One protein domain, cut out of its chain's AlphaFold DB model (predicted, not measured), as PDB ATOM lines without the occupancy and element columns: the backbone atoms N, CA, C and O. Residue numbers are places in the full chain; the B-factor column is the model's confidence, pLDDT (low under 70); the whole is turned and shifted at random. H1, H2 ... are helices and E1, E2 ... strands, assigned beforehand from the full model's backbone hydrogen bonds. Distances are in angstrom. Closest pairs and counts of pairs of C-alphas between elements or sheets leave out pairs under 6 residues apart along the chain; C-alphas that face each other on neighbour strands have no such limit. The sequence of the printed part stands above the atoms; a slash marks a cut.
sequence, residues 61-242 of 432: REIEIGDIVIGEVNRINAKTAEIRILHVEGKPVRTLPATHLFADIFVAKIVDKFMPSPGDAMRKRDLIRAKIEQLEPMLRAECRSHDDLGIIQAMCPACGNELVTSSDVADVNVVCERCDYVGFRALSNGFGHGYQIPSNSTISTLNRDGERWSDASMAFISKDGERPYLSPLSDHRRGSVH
ATOM      1  N   ARG A  61     296.803 234.051 195.675       78.25
ATOM      2  CA  ARG A  61     295.939 233.570 194.608       78.25
ATOM      3  C   ARG A  61     294.512 234.045 194.876       78.25
ATOM      4  O   ARG A  61     293.880 233.595 195.830       78.25
ATOM      5  N   GLU A  62     294.019 234.935 194.029       81.06
ATOM      6  CA  GLU A  62     292.628 235.388 194.040       81.06
ATOM      7  C   GLU A  62     291.820 234.628 192.988       81.06
ATOM      8  O   GLU A  62     292.355 234.238 191.947       81.06
ATOM      9  N   ILE A  63     290.549 234.369 193.296       87.69
ATOM     10  CA  ILE A  63     289.621 233.664 192.410       87.69
ATOM     11  C   ILE A  63     288.691 234.694 191.790       87.69
ATOM     12  O   ILE A  63     288.139 235.536 192.496       87.69
ATOM     13  N   GLU A  64     288.500 234.583 190.485       90.00
ATOM     14  CA  GLU A  64     287.590 235.400 189.700       90.00
ATOM     15  C   GLU A  64     286.457 234.546 189.129       90.00
ATOM     16  O   GLU A  64     286.542 233.318 189.023       90.00
ATOM     17  N   ILE A  65     285.362 235.207 188.759       92.81
ATOM     18  CA  ILE A  65     284.258 234.543 188.069       92.81
ATOM     19  C   ILE A  65     284.764 234.065 186.707       92.81
ATOM     20  O   ILE A  65     285.299 234.844 185.923       92.81
ATOM     21  N   GLY A  66     284.556 232.785 186.417       91.31
ATOM     22  CA  GLY A  66     285.006 232.143 185.189       91.31
ATOM     23  C   GLY A  66     286.301 231.345 185.317       91.31
ATOM     24  O   GLY A  66     286.583 230.568 184.404       91.31
ATOM     25  N   ASP A  67     287.027 231.460 186.432       93.19
ATOM     26  CA  ASP A  67     288.220 230.650 186.686       93.19
ATOM     27  C   ASP A  67     287.886 229.153 186.702       93.19
ATOM     28  O   ASP A  67     286.855 228.729 187.238       93.19
ATOM     29  N   ILE A  68     288.790 228.343 186.152       93.50
ATOM     30  CA  ILE A  68     288.726 226.883 186.240       93.50
ATOM     31  C   ILE A  68     289.556 226.439 187.439       93.50
ATOM     32  O   ILE A  68     290.722 226.808 187.597       93.50
ATOM     33  N   VAL A  69     288.944 225.634 188.297       93.44
ATOM     34  CA  VAL A  69     289.533 225.154 189.539       93.44
ATOM     35  C   VAL A  69     289.518 223.637 189.596       93.44
ATOM     36  O   VAL A  69     288.577 222.986 189.145       93.44
ATOM     37  N   ILE A  70     290.556 223.074 190.203       93.25
ATOM     38  CA  ILE A  70     290.616 221.673 190.596       93.25
ATOM     39  C   ILE A  70     290.391 221.602 192.098       93.25
ATOM     40  O   ILE A  70     291.091 222.254 192.881       93.25
ATOM     41  N   GLY A  71     289.419 220.794 192.496       93.50
ATOM     42  CA  GLY A  71     289.050 220.608 193.887       93.50
ATOM     43  C   GLY A  71     288.804 219.152 194.246       93.50
ATOM     44  O   GLY A  71     288.590 218.300 193.390       93.50
ATOM     45  N   GLU A  72     288.824 218.883 195.542       94.62
ATOM     46  CA  GLU A  72     288.429 217.606 196.128       94.62
ATOM     47  C   GLU A  72     287.035 217.741 196.741       94.62
ATOM     48  O   GLU A  72     286.760 218.701 197.465       94.62
ATOM     49  N   VAL A  73     286.148 216.773 196.514       92.56
ATOM     50  CA  VAL A  73     284.836 216.751 197.176       92.56
ATOM     51  C   VAL A  73     285.015 216.505 198.676       92.56
ATOM     52  O   VAL A  73     285.367 215.402 199.103       92.56
ATOM     53  N   ASN A  74     284.724 217.517 199.493       91.75
ATOM     54  CA  ASN A  74     284.907 217.468 200.944       91.75
ATOM     55  C   ASN A  74     283.643 216.963 201.654       91.75
ATOM     56  O   ASN A  74     283.673 216.043 202.484       91.75
ATOM     57  N   ARG A  75     282.493 217.548 201.307       87.38
ATOM     58  CA  ARG A  75     281.204 217.241 201.931       87.38
ATOM     59  C   ARG A  75     280.096 217.207 200.891       87.38
ATOM     60  O   ARG A  75     280.073 217.994 199.960       87.38
ATOM     61  N   ILE A  76     279.159 216.285 201.073       87.00
ATOM     62  CA  ILE A  76     277.962 216.177 200.243       87.00
ATOM     63  C   ILE A  76     276.774 216.388 201.164       87.00
ATOM     64  O   ILE A  76     276.649 215.693 202.169       87.00
ATOM     65  N   ASN A  77     275.945 217.361 200.820       85.25
ATOM     66  CA  ASN A  77     274.664 217.630 201.449       85.25
ATOM     67  C   ASN A  77     273.540 217.152 200.517       85.25
ATOM     68  O   ASN A  77     273.767 216.778 199.365       85.25
ATOM     69  N   ALA A  78     272.291 217.234 200.976       79.88
ATOM     70  CA  ALA A  78     271.140 216.787 200.190       79.88
ATOM     71  C   ALA A  78     271.009 217.485 198.817       79.88
ATOM     72  O   ALA A  78     270.607 216.843 197.853       79.88
ATOM     73  N   LYS A  79     271.349 218.782 198.724       85.75
ATOM     74  CA  LYS A  79     271.176 219.616 197.511       85.75
ATOM     75  C   LYS A  79     272.455 220.280 196.995       85.75
ATOM     76  O   LYS A  79     272.433 220.858 195.908       85.75
ATOM     77  N   THR A  80     273.531 220.245 197.771       91.00
ATOM     78  CA  THR A  80     274.805 220.885 197.428       91.00
ATOM     79  C   THR A  80     275.961 219.950 197.731       91.00
ATOM     80  O   THR A  80     275.894 219.161 198.675       91.00
ATOM     81  N   ALA A  81     277.011 220.026 196.929       91.12
ATOM     82  CA  ALA A  81     278.300 219.426 197.227       91.12
ATOM     83  C   ALA A  81     279.310 220.540 197.496       91.12
ATOM     84  O   ALA A  81     279.451 221.449 196.685       91.12
ATOM     85  N   GLU A  82     279.990 220.454 198.629       93.81
ATOM     86  CA  GLU A  82     281.072 221.351 199.016       93.81
ATOM     87  C   GLU A  82     282.394 220.742 198.540       93.81
ATOM     88  O   GLU A  82     282.773 219.630 198.944       93.81
ATOM     89  N   ILE A  83     283.102 221.476 197.691       95.19
ATOM     90  CA  ILE A  83     284.435 221.124 197.212       95.19
ATOM     91  C   ILE A  83     285.484 221.972 197.916       95.19
ATOM     92  O   ILE A  83     285.283 223.157 198.164       95.19
ATOM     93  N   ARG A  84     286.630 221.368 198.215       94.50
ATOM     94  CA  ARG A  84     287.827 222.063 198.676       94.50
ATOM     95  C   ARG A  84     288.717 222.351 197.479       94.50
ATOM     96  O   ARG A  84     289.176 221.417 196.826       94.50
ATOM     97  N   ILE A  85     288.992 223.618 197.209       93.12
ATOM     98  CA  ILE A  85     289.823 224.022 196.076       93.12
ATOM     99  C   ILE A  85     291.293 223.734 196.394       93.12
ATOM    100  O   ILE A  85     291.827 224.177 197.413       93.12
ATOM    101  N   LEU A  86     291.945 222.983 195.508       90.31
ATOM    102  CA  LEU A  86     293.361 222.625 195.602       90.31
ATOM    103  C   LEU A  86     294.202 223.457 194.635       90.31
ATOM    104  O   LEU A  86     295.292 223.922 194.978       90.31
ATOM    105  N   HIS A  87     293.695 223.666 193.420       89.62
ATOM    106  CA  HIS A  87     294.413 224.363 192.366       89.62
ATOM    107  C   HIS A  87     293.478 225.243 191.531       89.62
ATOM    108  O   HIS A  87     292.319 224.899 191.338       89.62
ATOM    109  N   VAL A  88     293.984 226.375 191.043       90.94
ATOM    110  CA  VAL A  88     293.300 227.244 190.075       90.94
ATOM    111  C   VAL A  88     294.177 227.292 188.838       90.94
ATOM    112  O   VAL A  88     295.365 227.605 188.946       90.94
ATOM    113  N   GLU A  89     293.609 226.927 187.699       88.31
ATOM    114  CA  GLU A  89     294.351 226.791 186.452       88.31
ATOM    115  C   GLU A  89     294.791 228.156 185.932       88.31
ATOM    116  O   GLU A  89     294.087 229.152 186.070       88.31
ATOM    117  N   GLY A  90     296.002 228.219 185.379       84.12
ATOM    118  CA  GLY A  90     296.583 229.470 184.881       84.12
ATOM    119  C   GLY A  90     297.084 230.437 185.963       84.12
ATOM    120  O   GLY A  90     297.712 231.435 185.618       84.12
ATOM    121  N   LYS A  91     296.878 230.147 187.259       83.94
ATOM    122  CA  LYS A  91     297.321 231.000 188.379       83.94
ATOM    123  C   LYS A  91     298.474 230.363 189.180       83.94
ATOM    124  O   LYS A  91     298.502 229.142 189.372       83.94
ATOM    125  N   PRO A  92     299.416 231.165 189.721       73.88
ATOM    126  CA  PRO A  92     300.612 230.665 190.411       73.88
ATOM    127  C   PRO A  92     300.261 229.813 191.633       73.88
ATOM    128  O   PRO A  92     299.212 230.009 192.251       73.88
ATOM    129  N   VAL A  93     301.123 228.851 191.979       69.12
ATOM    130  CA  VAL A  93     300.896 227.843 193.034       69.12
ATOM    131  C   VAL A  93     301.131 228.443 194.426       69.12
ATOM    132  O   VAL A  93     302.071 228.086 195.129       69.12
ATOM    133  N   ARG A  94     300.258 229.368 194.842       71.38
ATOM    134  CA  ARG A  94     300.218 229.926 196.204       71.38
ATOM    135  C   ARG A  94     298.904 229.576 196.903       71.38
ATOM    136  O   ARG A  94     297.893 229.292 196.260       71.38
ATOM    137  N   THR A  95     298.930 229.569 198.235       72.56
ATOM    138  CA  THR A  95     297.768 229.290 199.091       72.56
ATOM    139  C   THR A  95     296.618 230.255 198.821       72.56
ATOM    140  O   THR A  95     296.822 231.470 198.779       72.56
ATOM    141  N   LEU A  96     295.412 229.700 198.688       80.50
ATOM    142  CA  LEU A  96     294.165 230.458 198.620       80.50
ATOM    143  C   LEU A  96     293.828 231.075 199.988       80.50
ATOM    144  O   LEU A  96     294.132 230.467 201.021       80.50
ATOM    145  N   PRO A  97     293.183 232.253 200.018       79.75
ATOM    146  CA  PRO A  97     292.644 232.806 201.252       79.75
ATOM    147  C   PRO A  97     291.557 231.886 201.820       79.75
ATOM    148  O   PRO A  97     290.870 231.185 201.078       79.75
ATOM    149  N   ALA A  98     291.377 231.902 203.145       78.38
ATOM    150  CA  ALA A  98     290.457 230.995 203.836       78.38
ATOM    151  C   ALA A  98     289.008 231.078 203.317       78.38
ATOM    152  O   ALA A  98     288.310 230.068 203.273       78.38
ATOM    153  N   THR A  99     288.587 232.265 202.880       79.88
ATOM    154  CA  THR A  99     287.274 232.534 202.278       79.88
ATOM    155  C   THR A  99     287.068 231.841 200.933       79.88
ATOM    156  O   THR A  99     285.931 231.570 200.567       79.88
ATOM    157  N   HIS A 100     288.144 231.537 200.204       83.44
ATOM    158  CA  HIS A 100     288.113 230.925 198.872       83.44
ATOM    159  C   HIS A 100     288.554 229.454 198.888       83.44
ATOM    160  O   HIS A 100     288.805 228.868 197.838       83.44
ATOM    161  N   LEU A 101     288.692 228.839 200.069       88.06
ATOM    162  CA  LEU A 101     289.103 227.436 200.180       88.06
ATOM    163  C   LEU A 101     288.006 226.454 199.776       88.06
ATOM    164  O   LEU A 101     288.324 225.332 199.383       88.06
ATOM    165  N   PHE A 102     286.741 226.851 199.904       93.44
ATOM    166  CA  PHE A 102     285.596 225.982 199.671       93.44
ATOM    167  C   PHE A 102     284.617 226.628 198.703       93.44
ATOM    168  O   PHE A 102     284.365 227.827 198.801       93.44
ATOM    169  N   ALA A 103     284.066 225.826 197.797       94.94
ATOM    170  CA  ALA A 103     283.010 226.240 196.884       94.94
ATOM    171  C   ALA A 103     281.856 225.237 196.904       94.94
ATOM    172  O   ALA A 103     282.076 224.032 197.023       94.94
ATOM    173  N   ASP A 104     280.638 225.739 196.736       95.31
ATOM    174  CA  ASP A 104     279.433 224.921 196.656       95.31
ATOM    175  C   ASP A 104     279.006 224.690 195.203       95.31
ATOM    176  O   ASP A 104     278.964 225.611 194.386       95.31
ATOM    177  N   ILE A 105     278.603 223.457 194.902       95.00
ATOM    178  CA  ILE A 105     278.019 223.059 193.621       95.00
ATOM    179  C   ILE A 105     276.603 222.562 193.867       95.00
ATOM    180  O   ILE A 105     276.370 221.635 194.645       95.00
ATOM    181  N   PHE A 106     275.635 223.167 193.186       93.12
ATOM    182  CA  PHE A 106     274.239 222.737 193.245       93.12
ATOM    183  C   PHE A 106     273.987 221.562 192.305       93.12
ATOM    184  O   PHE A 106     274.543 221.516 191.214       93.12
ATOM    185  N   VAL A 107     273.062 220.665 192.669       89.62
ATOM    186  CA  VAL A 107     272.708 219.487 191.845       89.62
ATOM    187  C   VAL A 107     272.422 219.837 190.385       89.62
ATOM    188  O   VAL A 107     272.897 219.162 189.479       89.62
ATOM    189  N   ALA A 108     271.690 220.929 190.150       90.25
ATOM    190  CA  ALA A 108     271.314 221.379 188.809       90.25
ATOM    191  C   ALA A 108     272.506 221.824 187.935       90.25
ATOM    192  O   ALA A 108     272.366 221.945 186.717       90.25
ATOM    193  N   LYS A 109     273.658 222.088 188.560       93.19
ATOM    194  CA  LYS A 109     274.885 222.603 187.943       93.19
ATOM    195  C   LYS A 109     275.979 221.541 187.787       93.19
ATOM    196  O   LYS A 109     277.079 221.882 187.361       93.19
ATOM    197  N   ILE A 110     275.692 220.281 188.126       91.94
ATOM    198  CA  ILE A 110     276.648 219.173 188.011       91.94
ATOM    199  C   ILE A 110     276.666 218.634 186.576       91.94
ATOM    200  O   ILE A 110     277.659 218.791 185.883       91.94
ATOM    201  N   VAL A 111     275.561 218.033 186.130       88.81
ATOM    202  CA  VAL A 111     275.390 217.411 184.804       88.81
ATOM    203  C   VAL A 111     273.962 217.678 184.337       88.81
ATOM    204  O   VAL A 111     273.069 217.865 185.171       88.81
ATOM    205  N   ASP A 112     273.713 217.683 183.026       87.06
ATOM    206  CA  ASP A 112     272.362 217.818 182.473       87.06
ATOM    207  C   ASP A 112     271.554 216.514 182.549       87.06
ATOM    208  O   ASP A 112     271.000 216.028 181.571       87.06
ATOM    209  N   LYS A 113     271.484 215.916 183.736       85.12
ATOM    210  CA  LYS A 113     270.706 214.710 184.011       85.12
ATOM    211  C   LYS A 113     269.951 214.911 185.314       85.12
ATOM    212  O   LYS A 113     270.506 215.422 186.286       85.12
ATOM    213  N   PHE A 114     268.671 214.536 185.363       82.50
ATOM    214  CA  PHE A 114     267.877 214.728 186.581       82.50
ATOM    215  C   PHE A 114     268.445 213.884 187.722       82.50
ATOM    216  O   PHE A 114     268.348 212.666 187.679       82.50
ATOM    217  N   MET A 115     268.982 214.506 188.766       80.00
ATOM    218  CA  MET A 115     269.522 213.801 189.929       80.00
ATOM    219  C   MET A 115     268.822 214.292 191.199       80.00
ATOM    220  O   MET A 115     268.651 215.501 191.360       80.00
ATOM    221  N   PRO A 116     268.393 213.403 192.110       75.69
ATOM    222  CA  PRO A 116     267.823 213.823 193.388       75.69
ATOM    223  C   PRO A 116     268.870 214.406 194.344       75.69
ATOM    224  O   PRO A 116     268.541 215.291 195.134       75.69
ATOM    225  N   SER A 117     270.118 213.927 194.277       83.00
ATOM    226  CA  SER A 117     271.207 214.328 195.168       83.00
ATOM    227  C   SER A 117     272.543 214.461 194.429       83.00
ATOM    228  O   SER A 117     272.790 213.703 193.489       83.00
ATOM    229  N   PRO A 118     273.465 215.341 194.883       85.19
ATOM    230  CA  PRO A 118     274.832 215.362 194.366       85.19
ATOM    231  C   PRO A 118     275.563 214.038 194.606       85.19
ATOM    232  O   PRO A 118     276.454 213.682 193.843       85.19
ATOM    233  N   GLY A 119     275.173 213.291 195.649       82.31
ATOM    234  CA  GLY A 119     275.787 212.013 195.997       82.31
ATOM    235  C   GLY A 119     275.680 210.959 194.895       82.31
ATOM    236  O   GLY A 119     276.526 210.073 194.815       82.31
ATOM    237  N   ASP A 120     274.676 211.055 194.026       80.94
ATOM    238  CA  ASP A 120     274.519 210.124 192.908       80.94
ATOM    239  C   ASP A 120     275.506 210.411 191.761       80.94
ATOM    240  O   ASP A 120     275.773 209.517 190.965       80.94
ATOM    241  N   ALA A 121     276.081 211.619 191.698       86.56
ATOM    242  CA  ALA A 121     277.083 212.016 190.703       86.56
ATOM    243  C   ALA A 121     278.517 212.049 191.240       86.56
ATOM    244  O   ALA A 121     279.459 211.872 190.475       86.56
ATOM    245  N   MET A 122     278.715 212.308 192.531       89.06
ATOM    246  CA  MET A 122     280.040 212.469 193.133       89.06
ATOM    247  C   MET A 122     280.072 211.921 194.560       89.06
ATOM    248  O   MET A 122     279.047 211.799 195.228       89.06
ATOM    249  N   ARG A 123     281.262 211.574 195.049       87.75
ATOM    250  CA  ARG A 123     281.505 211.073 196.407       87.75
ATOM    251  C   ARG A 123     282.676 211.830 197.007       87.75
ATOM    252  O   ARG A 123     283.474 212.447 196.309       87.75
ATOM    253  N   LYS A 124     282.765 211.784 198.335       87.50
ATOM    254  CA  LYS A 124     283.882 212.381 199.068       87.50
ATOM    255  C   LYS A 124     285.207 211.835 198.541       87.50
ATOM    256  O   LYS A 124     285.310 210.625 198.339       87.50
ATOM    257  N   ARG A 125     286.206 212.713 198.439       88.06
ATOM    258  CA  ARG A 125     287.563 212.440 197.934       88.06
ATOM    259  C   ARG A 125     287.685 212.237 196.424       88.06
ATOM    260  O   ARG A 125     288.785 211.952 195.959       88.06
ATOM    261  N   ASP A 126     286.603 212.383 195.665       91.50
ATOM    262  CA  ASP A 126     286.736 212.496 194.214       91.50
ATOM    263  C   ASP A 126     287.397 213.835 193.872       91.50
ATOM    264  O   ASP A 126     287.127 214.856 194.516       91.50
ATOM    265  N   LEU A 127     288.251 213.822 192.851       94.44
ATOM    266  CA  LEU A 127     288.857 215.026 192.300       94.44
ATOM    267  C   LEU A 127     288.013 215.523 191.139       94.44
ATOM    268  O   LEU A 127     287.647 214.756 190.244       94.44
ATOM    269  N   ILE A 128     287.728 216.819 191.149       94.50
ATOM    270  CA  ILE A 128     286.855 217.460 190.180       94.50
ATOM    271  C   ILE A 128     287.541 218.675 189.574       94.50
ATOM    272  O   ILE A 128     288.271 219.391 190.259       94.50
ATOM    273  N   ARG A 129     287.228 218.943 188.312       94.31
ATOM    274  CA  ARG A 129     287.493 220.197 187.621       94.31
ATOM    275  C   ARG A 129     286.171 220.951 187.483       94.31
ATOM    276  O   ARG A 129     285.217 220.422 186.919       94.31
ATOM    277  N   ALA A 130     286.094 222.165 188.009       95.44
ATOM    278  CA  ALA A 130     284.878 222.974 188.011       95.44
ATOM    279  C   ALA A 130     285.182 224.423 187.634       95.44
ATOM    280  O   ALA A 130     286.300 224.898 187.813       95.44
ATOM    281  N   LYS A 131     284.179 225.131 187.125       95.94
ATOM    282  CA  LYS A 131     284.270 226.550 186.783       95.94
ATOM    283  C   LYS A 131     283.582 227.389 187.851       95.94
ATOM    284  O   LYS A 131     282.500 227.026 188.303       95.94
ATOM    285  N   ILE A 132     284.180 228.506 188.246       95.50
ATOM    286  CA  ILE A 132     283.602 229.418 189.238       95.50
ATOM    287  C   ILE A 132     282.500 230.265 188.595       95.50
ATOM    288  O   ILE A 132     282.731 230.946 187.599       95.50
ATOM    289  N   GLU A 133     281.304 230.234 189.182       94.25
ATOM    290  CA  GLU A 133     280.121 230.970 188.708       94.25
ATOM    291  C   GLU A 133     279.876 232.248 189.527       94.25
ATOM    292  O   GLU A 133     279.481 233.275 188.981       94.25
ATOM    293  N   GLN A 134     280.103 232.202 190.843       92.88
ATOM    294  CA  GLN A 134     279.747 233.289 191.761       92.88
ATOM    295  C   GLN A 134     280.724 233.342 192.943       92.88
ATOM    296  O   GLN A 134     281.103 232.294 193.456       92.88
ATOM    297  N   LEU A 135     281.103 234.545 193.392       90.31
ATOM    298  CA  LEU A 135     282.004 234.756 194.540       90.31
ATOM    299  C   LEU A 135     281.240 235.039 195.849       90.31
ATOM    300  O   LEU A 135     281.501 234.405 196.868       90.31
ATOM    301  N   GLU A 136     280.270 235.959 195.825       87.12
ATOM    302  CA  GLU A 136     279.513 236.402 197.007       87.12
ATOM    303  C   GLU A 136     278.023 236.046 196.902       87.12
ATOM    304  O   GLU A 136     277.464 236.129 195.807       87.12
ATOM    305  N   PRO A 137     277.327 235.683 198.002       83.62
ATOM    306  CA  PRO A 137     277.803 235.645 199.394       83.62
ATOM    307  C   PRO A 137     278.612 234.385 199.746       83.62
ATOM    308  O   PRO A 137     279.156 234.286 200.840       83.62
ATOM    309  N   MET A 138     278.647 233.406 198.844       86.88
ATOM    310  CA  MET A 138     279.382 232.150 198.976       86.88
ATOM    311  C   MET A 138     279.949 231.782 197.610       86.88
ATOM    312  O   MET A 138     279.275 231.984 196.595       86.88
ATOM    313  N   LEU A 139     281.154 231.219 197.601       92.50
ATOM    314  CA  LEU A 139     281.814 230.784 196.381       92.50
ATOM    315  C   LEU A 139     281.028 229.614 195.772       92.50
ATOM    316  O   LEU A 139     280.793 228.605 196.440       92.50
ATOM    317  N   ARG A 140     280.602 229.745 194.517       94.88
ATOM    318  CA  ARG A 140     279.860 228.707 193.791       94.88
ATOM    319  C   ARG A 140     280.595 228.286 192.541       94.88
ATOM    320  O   ARG A 140     281.160 229.122 191.834       94.88
ATOM    321  N   ALA A 141     280.519 226.995 192.260       95.31
ATOM    322  CA  ALA A 141     281.102 226.399 191.074       95.31
ATOM    323  C   ALA A 141     280.074 225.565 190.297       95.31
ATOM    324  O   ALA A 141     279.065 225.106 190.839       95.31
ATOM    325  N   GLU A 142     280.350 225.353 189.015       94.88
ATOM    326  CA  GLU A 142     279.562 224.523 188.113       94.88
ATOM    327  C   GLU A 142     280.446 223.554 187.319       94.88
ATOM    328  O   GLU A 142     281.638 223.785 187.115       94.88
ATOM    329  N   CYS A 143     279.854 222.443 186.880       93.12
ATOM    330  CA  CYS A 143     280.496 221.439 186.026       93.12
ATOM    331  C   CYS A 143     279.768 221.250 184.686       93.12
ATOM    332  O   CYS A 143     280.182 220.443 183.869       93.12
ATOM    333  N   ARG A 144     278.681 221.990 184.450       89.56
ATOM    334  CA  ARG A 144     277.779 221.764 183.315       89.56
ATOM    335  C   ARG A 144     278.180 222.496 182.030       89.56
ATOM    336  O   ARG A 144     277.750 222.107 180.955       89.56
ATOM    337  N   SER A 145     278.932 223.592 182.120       86.69
ATOM    338  CA  SER A 145     279.133 224.496 180.975       86.69
ATOM    339  C   SER A 145     280.055 223.951 179.880       86.69
ATOM    340  O   SER A 145     280.039 224.476 178.773       86.69
ATOM    341  N   HIS A 146     280.910 222.980 180.205       86.06
ATOM    342  CA  HIS A 146     281.909 222.409 179.302       86.06
ATOM    343  C   HIS A 146     282.133 220.937 179.637       86.06
ATOM    344  O   HIS A 146     282.245 220.592 180.809       86.06
ATOM    345  N   ASP A 147     282.311 220.116 178.608       87.69
ATOM    346  CA  ASP A 147     282.561 218.669 178.708       87.69
ATOM    347  C   ASP A 147     283.875 218.311 179.430       87.69
ATOM    348  O   ASP A 147     284.073 217.196 179.914       87.69
ATOM    349  N   ASP A 148     284.782 219.280 179.517       90.69
ATOM    350  CA  ASP A 148     286.048 219.172 180.236       90.69
ATOM    351  C   ASP A 148     285.885 219.363 181.750       90.69
ATOM    352  O   ASP A 148     286.819 219.109 182.517       90.69
ATOM    353  N   LEU A 149     284.712 219.800 182.203       92.44
ATOM    354  CA  LEU A 149     284.382 219.953 183.613       92.44
ATOM    355  C   LEU A 149     283.696 218.688 184.142       92.44
ATOM    356  O   LEU A 149     283.057 217.940 183.410       92.44
ATOM    357  N   GLY A 150     283.848 218.438 185.437       93.12
ATOM    358  CA  GLY A 150     283.375 217.227 186.097       93.12
ATOM    359  C   GLY A 150     284.498 216.498 186.823       93.12
ATOM    360  O   GLY A 150     285.529 217.066 187.173       93.12
ATOM    361  N   ILE A 151     284.285 215.221 187.096       94.19
ATOM    362  CA  ILE A 151     285.207 214.371 187.839       94.19
ATOM    363  C   ILE A 151     286.359 213.966 186.926       94.19
ATOM    364  O   ILE A 151     286.140 213.418 185.847       94.19
ATOM    365  N   ILE A 152     287.580 214.205 187.397       93.88
ATOM    366  CA  ILE A 152     288.830 213.834 186.719       93.88
ATOM    367  C   ILE A 152     289.431 212.546 187.292       93.88
ATOM    368  O   ILE A 152     290.136 211.819 186.595       93.88
ATOM    369  N   GLN A 153     289.138 212.232 188.556       92.88
ATOM    370  CA  GLN A 153     289.588 211.002 189.201       92.88
ATOM    371  C   GLN A 153     288.598 210.606 190.292       92.88
ATOM    372  O   GLN A 153     288.197 211.435 191.113       92.88
ATOM    373  N   ALA A 154     288.218 209.330 190.308       91.31
ATOM    374  CA  ALA A 154     287.319 208.771 191.308       91.31
ATOM    375  C   ALA A 154     287.867 207.462 191.866       91.31
ATOM    376  O   ALA A 154     288.441 206.643 191.145       91.31
ATOM    377  N   MET A 155     287.614 207.244 193.153       89.44
ATOM    378  CA  MET A 155     287.969 206.006 193.838       89.44
ATOM    379  C   MET A 155     286.720 205.197 194.173       89.44
ATOM    380  O   MET A 155     285.652 205.727 194.494       89.44
ATOM    381  N   CYS A 156     286.870 203.878 194.146       84.62
ATOM    382  CA  CYS A 156     285.861 202.950 194.609       84.62
ATOM    383  C   CYS A 156     285.642 203.139 196.121       84.62
ATOM    384  O   CYS A 156     286.585 202.954 196.894       84.62
ATOM    385  N   PRO A 157     284.409 203.422 196.581       79.12
ATOM    386  CA  PRO A 157     284.128 203.577 198.009       79.12
ATOM    387  C   PRO A 157     284.409 202.309 198.827       79.12
ATOM    388  O   PRO A 157     284.824 202.399 199.978       79.12
ATOM    389  N   ALA A 158     284.211 201.129 198.229       77.12
ATOM    390  CA  ALA A 158     284.308 199.855 198.934       77.12
ATOM    391  C   ALA A 158     285.758 199.389 199.137       77.12
ATOM    392  O   ALA A 158     286.117 198.953 200.230       77.12
ATOM    393  N   CYS A 159     286.589 199.459 198.090       83.06
ATOM    394  CA  CYS A 159     287.950 198.912 198.114       83.06
ATOM    395  C   CYS A 159     289.065 199.955 197.948       83.06
ATOM    396  O   CYS A 159     290.235 199.605 198.096       83.06
ATOM    397  N   GLY A 160     288.726 201.208 197.633       84.12
ATOM    398  CA  GLY A 160     289.684 202.294 197.420       84.12
ATOM    399  C   GLY A 160     290.455 202.240 196.099       84.12
ATOM    400  O   GLY A 160     291.299 203.101 195.888       84.12
ATOM    401  N   ASN A 161     290.193 201.263 195.222       88.50
ATOM    402  CA  ASN A 161     290.836 201.198 193.907       88.50
ATOM    403  C   ASN A 161     290.288 202.276 192.966       88.50
ATOM    404  O   ASN A 161     289.140 202.697 193.126       88.50
ATOM    405  N   GLU A 162     291.066 202.688 191.971       90.62
ATOM    406  CA  GLU A 162     290.590 203.629 190.955       90.62
ATOM    407  C   GLU A 162     289.453 203.019 190.126       90.62
ATOM    408  O   GLU A 162     289.398 201.806 189.897       90.62
ATOM    409  N   LEU A 163     288.491 203.864 189.757       90.56
ATOM    410  CA  LEU A 163     287.360 203.464 188.929       90.56
ATOM    411  C   LEU A 163     287.707 203.613 187.450       90.56
ATOM    412  O   LEU A 163     288.341 204.587 187.053       90.56
ATOM    413  N   VAL A 164     287.227 202.668 186.648       91.69
ATOM    414  CA  VAL A 164     287.395 202.650 185.193       91.69
ATOM    415  C   VAL A 164     286.053 202.954 184.542       91.69
ATOM    416  O   VAL A 164     284.995 202.643 185.095       91.69
ATOM    417  N   THR A 165     286.083 203.598 183.382       91.75
ATOM    418  CA  THR A 165     284.874 203.901 182.619       91.75
ATOM    419  C   THR A 165     284.316 202.633 181.975       91.75
ATOM    420  O   THR A 165     285.054 201.794 181.466       91.75
ATOM    421  N   SER A 166     282.998 202.463 182.011       87.69
ATOM    422  CA  SER A 166     282.309 201.353 181.342       87.69
ATOM    423  C   SER A 166     280.885 201.766 181.007       87.69
ATOM    424  O   SER A 166     280.262 202.523 181.745       87.69
ATOM    425  N   SER A 167     280.365 201.253 179.894       86.12
ATOM    426  CA  SER A 167     278.987 201.456 179.442       86.12
ATOM    427  C   SER A 167     278.142 200.178 179.498       86.12
ATOM    428  O   SER A 167     277.068 200.140 178.900       86.12
ATOM    429  N   ASP A 168     278.625 199.129 180.172       81.38
ATOM    430  CA  ASP A 168     278.038 197.779 180.118       81.38
ATOM    431  C   ASP A 168     276.659 197.701 180.786       81.38
ATOM    432  O   ASP A 168     275.789 196.933 180.371       81.38
ATOM    433  N   VAL A 169     276.442 198.514 181.822       77.75
ATOM    434  CA  VAL A 169     275.173 198.600 182.549       77.75
ATOM    435  C   VAL A 169     274.449 199.888 182.155       77.75
ATOM    436  O   VAL A 169     275.049 200.955 182.019       77.75
ATOM    437  N   ALA A 170     273.131 199.801 181.961       76.25
ATOM    438  CA  ALA A 170     272.312 200.960 181.621       76.25
ATOM    439  C   ALA A 170     272.432 202.060 182.694       76.25
ATOM    440  O   ALA A 170     272.335 201.785 183.886       76.25
ATOM    441  N   ASP A 171     272.631 203.306 182.253       78.38
ATOM    442  CA  ASP A 171     272.815 204.512 183.073       78.38
ATOM    443  C   ASP A 171     274.022 204.539 184.024       78.38
ATOM    444  O   ASP A 171     274.170 205.487 184.797       78.38
ATOM    445  N   VAL A 172     274.884 203.529 183.969       84.06
ATOM    446  CA  VAL A 172     276.148 203.456 184.706       84.06
ATOM    447  C   VAL A 172     277.269 203.853 183.756       84.06
ATOM    448  O   VAL A 172     277.226 203.518 182.572       84.06
ATOM    449  N   ASN A 173     278.259 204.575 184.277       89.38
ATOM    450  CA  ASN A 173     279.422 204.991 183.496       89.38
ATOM    451  C   ASN A 173     280.771 204.623 184.125       89.38
ATOM    452  O   ASN A 173     281.800 204.785 183.471       89.38
ATOM    453  N   VAL A 174     280.786 204.109 185.362       89.38
ATOM    454  CA  VAL A 174     282.007 203.633 186.016       89.38
ATOM    455  C   VAL A 174     281.827 202.285 186.702       89.38
ATOM    456  O   VAL A 174     280.781 201.980 187.282       89.38
ATOM    457  N   VAL A 175     282.905 201.507 186.697       90.25
ATOM    458  CA  VAL A 175     283.009 200.194 187.336       90.25
ATOM    459  C   VAL A 175     284.333 200.069 188.080       90.25
ATOM    460  O   VAL A 175     285.312 200.758 187.784       90.25
ATOM    461  N   CYS A 176     284.371 199.200 189.083       87.19
ATOM    462  CA  CYS A 176     285.609 198.818 189.745       87.19
ATOM    463  C   CYS A 176     286.099 197.476 189.201       87.19
ATOM    464  O   CYS A 176     285.351 196.510 189.184       87.19
ATOM    465  N   GLU A 177     287.375 197.374 188.832       88.88
ATOM    466  CA  GLU A 177     287.950 196.099 188.371       88.88
ATOM    467  C   GLU A 177     288.211 195.103 189.514       88.88
ATOM    468  O   GLU A 177     288.358 193.903 189.295       88.88
ATOM    469  N   ARG A 178     288.292 195.594 190.757       86.06
ATOM    470  CA  ARG A 178     288.663 194.785 191.929       86.06
ATOM    471  C   ARG A 178     287.464 194.216 192.685       86.06
ATOM    472  O   ARG A 178     287.580 193.173 193.324       86.06
ATOM    473  N   CYS A 179     286.348 194.931 192.697       83.50
ATOM    474  CA  CYS A 179     285.132 194.530 193.402       83.50
ATOM    475  C   CYS A 179     283.924 194.740 192.498       83.50
ATOM    476  O   CYS A 179     284.037 195.324 191.432       83.50
ATOM    477  N   ASP A 180     282.752 194.318 192.942       80.56
ATOM    478  CA  ASP A 180     281.501 194.387 192.187       80.56
ATOM    479  C   ASP A 180     280.869 195.796 192.140       80.56
ATOM    480  O   ASP A 180     279.718 195.957 191.744       80.56
ATOM    481  N   TYR A 181     281.602 196.841 192.533       81.88
ATOM    482  CA  TYR A 181     281.078 198.204 192.543       81.88
ATOM    483  C   TYR A 181     280.825 198.730 191.125       81.88
ATOM    484  O   TYR A 181     281.750 198.858 190.322       81.88
ATOM    485  N   VAL A 182     279.582 199.145 190.881       82.81
ATOM    486  CA  VAL A 182     279.152 199.861 189.673       82.81
ATOM    487  C   VAL A 182     278.440 201.156 190.060       82.81
ATOM    488  O   VAL A 182     277.712 201.197 191.054       82.81
ATOM    489  N   GLY A 183     278.630 202.240 189.316       82.25
ATOM    490  CA  GLY A 183     277.988 203.504 189.664       82.25
ATOM    491  C   GLY A 183     277.955 204.526 188.543       82.25
ATOM    492  O   GLY A 183     278.564 204.366 187.489       82.25
ATOM    493  N   PHE A 184     277.225 205.602 188.803       88.25
ATOM    494  CA  PHE A 184     277.255 206.790 187.970       88.25
ATOM    495  C   PHE A 184     278.154 207.848 188.605       88.25
ATOM    496  O   PHE A 184     278.176 207.999 189.828       88.25
ATOM    497  N   ARG A 185     278.904 208.562 187.767       89.94
ATOM    498  CA  ARG A 185     279.756 209.696 188.121       89.94
ATOM    499  C   ARG A 185     279.582 210.810 187.104       89.94
ATOM    500  O   ARG A 185     279.414 210.529 185.934       89.94
ATOM    501  N   ALA A 186     279.649 212.069 187.511       92.00
ATOM    502  CA  ALA A 186     279.691 213.178 186.559       92.00
ATOM    503  C   ALA A 186     281.082 213.267 185.916       92.00
ATOM    504  O   ALA A 186     281.941 213.958 186.451       92.00
ATOM    505  N   LEU A 187     281.347 212.518 184.844       93.19
ATOM    506  CA  LEU A 187     282.690 212.388 184.269       93.19
ATOM    507  C   LEU A 187     283.071 213.611 183.429       93.19
ATOM    508  O   LEU A 187     282.265 214.087 182.633       93.19
ATOM    509  N   SER A 188     284.315 214.062 183.580       93.12
ATOM    510  CA  SER A 188     284.975 214.980 182.645       93.12
ATOM    511  C   SER A 188     285.640 214.188 181.514       93.12
ATOM    512  O   SER A 188     286.039 213.034 181.695       93.12
ATOM    513  N   ASN A 189     285.858 214.829 180.368       91.31
ATOM    514  CA  ASN A 189     286.766 214.344 179.324       91.31
ATOM    515  C   ASN A 189     288.181 214.014 179.836       91.31
ATOM    516  O   ASN A 189     288.839 213.116 179.317       91.31
ATOM    517  N   GLY A 190     288.635 214.679 180.902       87.25
ATOM    518  CA  GLY A 190     289.919 214.414 181.553       87.25
ATOM    519  C   GLY A 190     289.948 213.206 182.494       87.25
ATOM    520  O   GLY A 190     290.968 212.989 183.152       87.25
ATOM    521  N   PHE A 191     288.860 212.437 182.618       91.56
ATOM    522  CA  PHE A 191     288.791 211.338 183.580       91.56
ATOM    523  C   PHE A 191     289.875 210.278 183.328       91.56
ATOM    524  O   PHE A 191     289.966 209.713 182.243       91.56
ATOM    525  N   GLY A 192     290.705 210.011 184.341       85.56
ATOM    526  CA  GLY A 192     291.829 209.068 184.255       85.56
ATOM    527  C   GLY A 192     293.104 209.632 183.610       85.56
ATOM    528  O   GLY A 192     294.139 208.971 183.633       85.56
ATOM    529  N   HIS A 193     293.070 210.864 183.093       84.75
ATOM    530  CA  HIS A 193     294.229 211.547 182.498       84.75
ATOM    531  C   HIS A 193     294.796 212.671 183.386       84.75
ATOM    532  O   HIS A 193     295.833 213.269 183.084       84.75
ATOM    533  N   GLY A 194     294.153 212.936 184.527       79.06
ATOM    534  CA  GLY A 194     294.606 213.915 185.509       79.06
ATOM    535  C   GLY A 194     294.434 215.350 185.009       79.06
ATOM    536  O   GLY A 194     293.330 215.768 184.677       79.06
ATOM    537  N   TYR A 195     295.523 216.127 184.999       74.19
ATOM    538  CA  TYR A 195     295.499 217.546 184.610       74.19
ATOM    539  C   TYR A 195     295.440 217.764 183.087       74.19
ATOM    540  O   TYR A 195     294.919 218.777 182.614       74.19
ATOM    541  N   GLN A 196     296.004 216.837 182.310       81.12
ATOM    542  CA  GLN A 196     296.094 216.953 180.857       81.12
ATOM    543  C   GLN A 196     294.886 216.272 180.219       81.12
ATOM    544  O   GLN A 196     294.701 215.071 180.382       81.12
ATOM    545  N   ILE A 197     294.075 217.032 179.481       82.88
ATOM    546  CA  ILE A 197     292.950 216.475 178.725       82.88
ATOM    547  C   ILE A 197     293.424 216.149 177.306       82.88
ATOM    548  O   ILE A 197     293.878 217.055 176.600       82.88
ATOM    549  N   PRO A 198     293.335 214.885 176.863       83.81
ATOM    550  CA  PRO A 198     293.578 214.536 175.471       83.81
ATOM    551  C   PRO A 198     292.534 215.197 174.565       83.81
ATOM    552  O   PRO A 198     291.342 215.074 174.804       83.81
ATOM    553  N   SER A 199     292.940 215.819 173.458       77.44
ATOM    554  CA  SER A 199     291.997 216.498 172.543       77.44
ATOM    555  C   SER A 199     290.939 215.573 171.913       77.44
ATOM    556  O   SER A 199     289.950 216.056 171.375       77.44
ATOM    557  N   ASN A 200     291.146 214.254 171.979       79.88
ATOM    558  CA  ASN A 200     290.255 213.236 171.418       79.88
ATOM    559  C   ASN A 200     289.391 212.526 172.477       79.88
ATOM    560  O   ASN A 200     288.692 211.571 172.138       79.88
ATOM    561  N   SER A 201     289.464 212.908 173.756       82.88
ATOM    562  CA  SER A 201     288.663 212.255 174.792       82.88
ATOM    563  C   SER A 201     287.205 212.700 174.701       82.88
ATOM    564  O   SER A 201     286.914 213.884 174.820       82.88
ATOM    565  N   THR A 202     286.295 211.744 174.534       85.50
ATOM    566  CA  THR A 202     284.837 211.956 174.503       85.50
ATOM    567  C   THR A 202     284.147 211.284 175.691       85.50
ATOM    568  O   THR A 202     283.009 210.826 175.598       85.50
ATOM    569  N   ILE A 203     284.845 211.182 176.825       87.44
ATOM    570  CA  ILE A 203     284.383 210.445 178.009       87.44
ATOM    571  C   ILE A 203     283.112 211.079 178.596       87.44
ATOM    572  O   ILE A 203     282.244 210.350 179.079       87.44
ATOM    573  N   SER A 204     282.955 212.404 178.486       86.00
ATOM    574  CA  SER A 204     281.754 213.130 178.927       86.00
ATOM    575  C   SER A 204     280.462 212.574 178.314       86.00
ATOM    576  O   SER A 204     279.419 212.581 178.962       86.00
ATOM    577  N   THR A 205     280.520 212.006 177.104       86.81
ATOM    578  CA  THR A 205     279.350 211.431 176.418       86.81
ATOM    579  C   THR A 205     278.715 210.273 177.195       86.81
ATOM    580  O   THR A 205     277.510 210.039 177.090       86.81
ATOM    581  N   LEU A 206     279.488 209.593 178.052       87.06
ATOM    582  CA  LEU A 206     278.989 208.539 178.936       87.06
ATOM    583  C   LEU A 206     278.068 209.069 180.045       87.06
ATOM    584  O   LEU A 206     277.376 208.273 180.684       87.06
ATOM    585  N   ASN A 207     278.025 210.385 180.271       85.88
ATOM    586  CA  ASN A 207     277.088 211.007 181.205       85.88
ATOM    587  C   ASN A 207     275.634 210.936 180.706       85.88
ATOM    588  O   ASN A 207     274.720 210.891 181.535       85.88
ATOM    589  N   ARG A 208     275.432 210.816 179.381       85.44
ATOM    590  CA  ARG A 208     274.116 210.734 178.714       85.44
ATOM    591  C   ARG A 208     273.213 211.910 179.084       85.44
ATOM    592  O   ARG A 208     272.127 211.754 179.647       85.44
ATOM    593  N   ASP A 209     273.712 213.098 178.781       80.44
ATOM    594  CA  ASP A 209     273.050 214.363 179.065       80.44
ATOM    595  C   ASP A 209     271.687 214.453 178.357       80.44
ATOM    596  O   ASP A 209     271.515 214.043 177.212       80.44
ATOM    597  N   GLY A 210     270.686 214.962 179.071       79.62
ATOM    598  CA  GLY A 210     269.297 215.088 178.633       79.62
ATOM    599  C   GLY A 210     268.451 213.819 178.793       79.62
ATOM    600  O   GLY A 210     267.220 213.904 178.766       79.62
ATOM    601  N   GLU A 211     269.058 212.648 179.010       83.31
ATOM    602  CA  GLU A 211     268.320 211.394 179.166       83.31
ATOM    603  C   GLU A 211     267.750 211.221 180.580       83.31
ATOM    604  O   GLU A 211     268.361 211.545 181.602       83.31
ATOM    605  N   ARG A 212     266.544 210.655 180.662       82.25
ATOM    606  CA  ARG A 212     265.952 210.274 181.943       82.25
ATOM    607  C   ARG A 212     266.465 208.896 182.348       82.25
ATOM    608  O   ARG A 212     266.559 208.005 181.515       82.25
ATOM    609  N   TRP A 213     266.713 208.710 183.640       81.62
ATOM    610  CA  TRP A 213     267.060 207.404 184.198       81.62
ATOM    611  C   TRP A 213     266.040 206.330 183.835       81.62
ATOM    612  O   TRP A 213     264.830 206.563 183.931       81.62
ATOM    613  N   SER A 214     266.537 205.145 183.489       80.75
ATOM    614  CA  SER A 214     265.691 203.972 183.312       80.75
ATOM    615  C   SER A 214     265.026 203.554 184.629       80.75
ATOM    616  O   SER A 214     265.515 203.842 185.725       80.75
ATOM    617  N   ASP A 215     263.910 202.827 184.533       73.50
ATOM    618  CA  ASP A 215     263.171 202.339 185.706       73.50
ATOM    619  C   ASP A 215     264.020 201.417 186.597       73.50
ATOM    620  O   ASP A 215     263.873 201.431 187.821       73.50
ATOM    621  N   ALA A 216     264.936 200.650 185.995       70.75
ATOM    622  CA  ALA A 216     265.903 199.833 186.722       70.75
ATOM    623  C   ALA A 216     266.875 200.719 187.514       70.75
ATOM    624  O   ALA A 216     267.082 200.498 188.706       70.75
ATOM    625  N   SER A 217     267.394 201.776 186.888       69.25
ATOM    626  CA  SER A 217     268.349 202.694 187.510       69.25
ATOM    627  C   SER A 217     267.740 203.571 188.599       69.25
ATOM    628  O   SER A 217     268.378 203.853 189.614       69.25
ATOM    629  N   MET A 218     266.459 203.915 188.463       66.38
ATOM    630  CA  MET A 218     265.675 204.617 189.485       66.38
ATOM    631  C   MET A 218     265.531 203.839 190.804       66.38
ATOM    632  O   MET A 218     265.168 204.437 191.822       66.38
ATOM    633  N   ALA A 219     265.802 202.529 190.818       62.53
ATOM    634  CA  ALA A 219     265.879 201.745 192.049       62.53
ATOM    635  C   ALA A 219     267.195 201.973 192.823       62.53
ATOM    636  O   ALA A 219     267.230 201.764 194.040       62.53
ATOM    637  N   PHE A 220     268.262 202.406 192.140       60.28
ATOM    638  CA  PHE A 220     269.604 202.572 192.709       60.28
ATOM    639  C   PHE A 220     269.904 204.011 193.143       60.28
ATOM    640  O   PHE A 220     270.630 204.208 194.116       60.28
ATOM    641  N   ILE A 221     269.315 204.996 192.463       63.41
ATOM    642  CA  ILE A 221     269.486 206.428 192.747       63.41
ATOM    643  C   ILE A 221     268.862 206.769 194.099       63.41
ATOM    644  O   ILE A 221     267.712 206.407 194.385       63.41
ATOM    645  N   SER A 222     269.615 207.469 194.948       56.81
ATOM    646  CA  SER A 222     269.141 207.812 196.282       56.81
ATOM    647  C   SER A 222     268.004 208.828 196.190       56.81
ATOM    648  O   SER A 222     268.206 209.964 195.779       56.81
ATOM    649  N   LYS A 223     266.782 208.445 196.582       53.31
ATOM    650  CA  LYS A 223     265.633 209.376 196.590       53.31
ATOM    651  C   LYS A 223     265.789 210.510 197.604       53.31
ATOM    652  O   LYS A 223     265.217 211.572 197.404       53.31
ATOM    653  N   ASP A 224     266.607 210.285 198.624       45.09
ATOM    654  CA  ASP A 224     267.034 211.264 199.611       45.09
ATOM    655  C   ASP A 224     268.552 211.124 199.722       45.09
ATOM    656  O   ASP A 224     269.037 210.021 199.956       45.09
ATOM    657  N   GLY A 225     269.315 212.196 199.504       43.03
ATOM    658  CA  GLY A 225     270.787 212.194 199.409       43.03
ATOM    659  C   GLY A 225     271.579 211.598 200.581       43.03
ATOM    660  O   GLY A 225     272.801 211.549 200.524       43.03
ATOM    661  N   GLU A 226     270.899 211.112 201.612       42.56
ATOM    662  CA  GLU A 226     271.413 210.220 202.638       42.56
ATOM    663  C   GLU A 226     270.350 209.140 202.840       42.56
ATOM    664  O   GLU A 226     269.203 209.464 203.146       42.56
ATOM    665  N   ARG A 227     270.693 207.855 202.696       45.16
ATOM    666  CA  ARG A 227     269.821 206.785 203.203       45.16
ATOM    667  C   ARG A 227     269.826 206.916 204.730       45.16
ATOM    668  O   ARG A 227     270.817 206.507 205.334       45.16
ATOM    669  N   PRO A 228     268.760 207.411 205.397       35.62
ATOM    670  CA  PRO A 228     268.830 207.827 206.809       35.62
ATOM    671  C   PRO A 228     269.079 206.673 207.797       35.62
ATOM    672  O   PRO A 228     269.195 206.874 209.001       35.62
ATOM    673  N   TYR A 229     269.105 205.442 207.288       39.94
ATOM    674  CA  TYR A 229     269.219 204.185 208.018       39.94
ATOM    675  C   TYR A 229     270.533 203.436 207.744       39.94
ATOM    676  O   TYR A 229     270.783 202.407 208.372       39.94
ATOM    677  N   LEU A 230     271.377 203.913 206.824       39.31
ATOM    678  CA  LEU A 230     272.742 203.413 206.684       39.31
ATOM    679  C   LEU A 230     273.670 204.391 207.398       39.31
ATOM    680  O   LEU A 230     273.650 205.588 207.133       39.31
ATOM    681  N   SER A 231     274.503 203.881 208.309       38.94
ATOM    682  CA  SER A 231     275.588 204.702 208.842       38.94
ATOM    683  C   SER A 231     276.433 205.229 207.669       38.94
ATOM    684  O   SER A 231     276.579 204.506 206.678       38.94
ATOM    685  N   PRO A 232     277.049 206.418 207.767       43.00
ATOM    686  CA  PRO A 232     277.976 206.904 206.742       43.00
ATOM    687  C   PRO A 232     279.068 205.877 206.388       43.00
ATOM    688  O   PRO A 232     279.544 205.833 205.260       43.00
ATOM    689  N   LEU A 233     279.419 204.995 207.334       39.59
ATOM    690  CA  LEU A 233     280.345 203.875 207.151       39.59
ATOM    691  C   LEU A 233     279.738 202.702 206.355       39.59
ATOM    692  O   LEU A 233     280.445 201.997 205.638       39.59
ATOM    693  N   SER A 234     278.435 202.469 206.499       39.00
ATOM    694  CA  SER A 234     277.680 201.430 205.794       39.00
ATOM    695  C   SER A 234     277.374 201.833 204.353       39.00
ATOM    696  O   SER A 234     277.409 200.968 203.484       39.00
ATOM    697  N   ASP A 235     277.120 203.123 204.112       46.97
ATOM    698  CA  ASP A 235     276.960 203.711 202.771       46.97
ATOM    699  C   ASP A 235     278.306 203.743 202.023       46.97
ATOM    700  O   ASP A 235     278.379 203.557 200.814       46.97
ATOM    701  N   HIS A 236     279.407 203.866 202.776       43.91
ATOM    702  CA  HIS A 236     280.773 203.773 202.263       43.91
ATOM    703  C   HIS A 236     281.216 202.332 201.939       43.91
ATOM    704  O   HIS A 236     281.919 202.118 200.958       43.91
ATOM    705  N   ARG A 237     280.806 201.326 202.732       40.38
ATOM    706  CA  ARG A 237     281.235 199.919 202.559       40.38
ATOM    707  C   ARG A 237     280.365 199.079 201.630       40.38
ATOM    708  O   ARG A 237     280.832 198.044 201.164       40.38
ATOM    709  N   ARG A 238     279.102 199.441 201.409       47.09
ATOM    710  CA  ARG A 238     278.184 198.629 200.603       47.09
ATOM    711  C   ARG A 238     278.005 199.282 199.247       47.09
ATOM    712  O   ARG A 238     277.228 200.216 199.099       47.09
ATOM    713  N   GLY A 239     278.747 198.773 198.269       47.47
ATOM    714  CA  GLY A 239     278.464 199.046 196.870       47.47
ATOM    715  C   GLY A 239     277.022 198.689 196.489       47.47
ATOM    716  O   GLY A 239     276.289 198.016 197.216       47.47
ATOM    717  N   SER A 240     276.656 199.143 195.300       52.84
ATOM    718  CA  SER A 240     275.367 199.064 194.598       52.84
ATOM    719  C   SER A 240     274.780 197.657 194.383       52.84
ATOM    720  O   SER A 240     273.669 197.544 193.869       52.84
ATOM    721  N   VAL A 241     275.470 196.592 194.799       46.38
ATOM    722  CA  VAL A 241     275.091 195.186 194.544       46.38
ATOM    723  C   VAL A 241     274.357 194.540 195.723       46.38
ATOM    724  O   VAL A 241     273.759 193.473 195.587       46.38
ATOM    725  N   HIS A 242     274.340 195.175 196.898       45.22
ATOM    726  CA  HIS A 242     273.654 194.605 198.053       45.22
ATOM    727  C   HIS A 242     272.210 195.113 198.170       45.22
ATOM    728  O   HIS A 242     272.003 196.295 198.460       45.22
TER     729      HIS A 242
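What this domain is: This is residues 61 to 242 of the 432 residues of the protein "Exosome complex RNA-binding protein Csl4" of Candidatus Thalassarchaeaceae archaeon (UniProt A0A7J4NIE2). With little regular structure, strands E1, E2, E3, E5 and E4 curl into a small, nearly closed barrel, with E6 beside E4. The E7-E8 hairpin and a tail with H2 lie beyond, among long loops. The printed part has 182 residues, 55 in eight strands then two helices, mostly strand; both sheets are antiparallel. It is compact: radius of gyration of the C-alphas 15.8 A, spans 45 by 39 by 30 A.

How they stand to each other: E1, residues 68 to 76, E2, 80 to 88, and E3, 102 to 106, form a meander, each the antiparallel neighbour of the one before; N 72 and O 84 are 2.9 A apart, N 83 and O 103 2.8 A. E4, residues 127 to 134, pairs antiparallel with E1, N 69 to O 130 2.8 A, giving a Greek key, a meander whose first strand neighbours a fourth. On E4's other side are E5, residues 140 to 142, N 131 to O 142 2.9 A, and E6, 150 to 153, N 129 to O 150 2.8 A. The closest C-alphas of E3 and E5, Asp 104 and Arg 140, are 4.8 A apart. E7, residues 163 to 165, and E8, 174 to 176, form a hairpin, N 164 to O 175 2.9 A. H1, residues 203 to 207, has 0 of 1 O i to N i+4 pairs within hydrogen-bond range but 2 of 2 to N i+3; H2, 232 to 237, has every i+4 pair. Neither helix is on the branched sheet.

Where its parts are: E1 begins at C-alpha 68 (288.726, 226.883, 186.240) and is 20.7 A long; E2 is 20.9 A, E4 20.4 A. H2 ends at C-alpha 237 (281.235, 199.919, 202.559).

The domain as a whole: The printed part has no cut. Links E2 to E3, E3 to E4, E8 to H1 and H1 to H2 are long. The model's pLDDT is under 70 at residue 93 and residues 217 to 242.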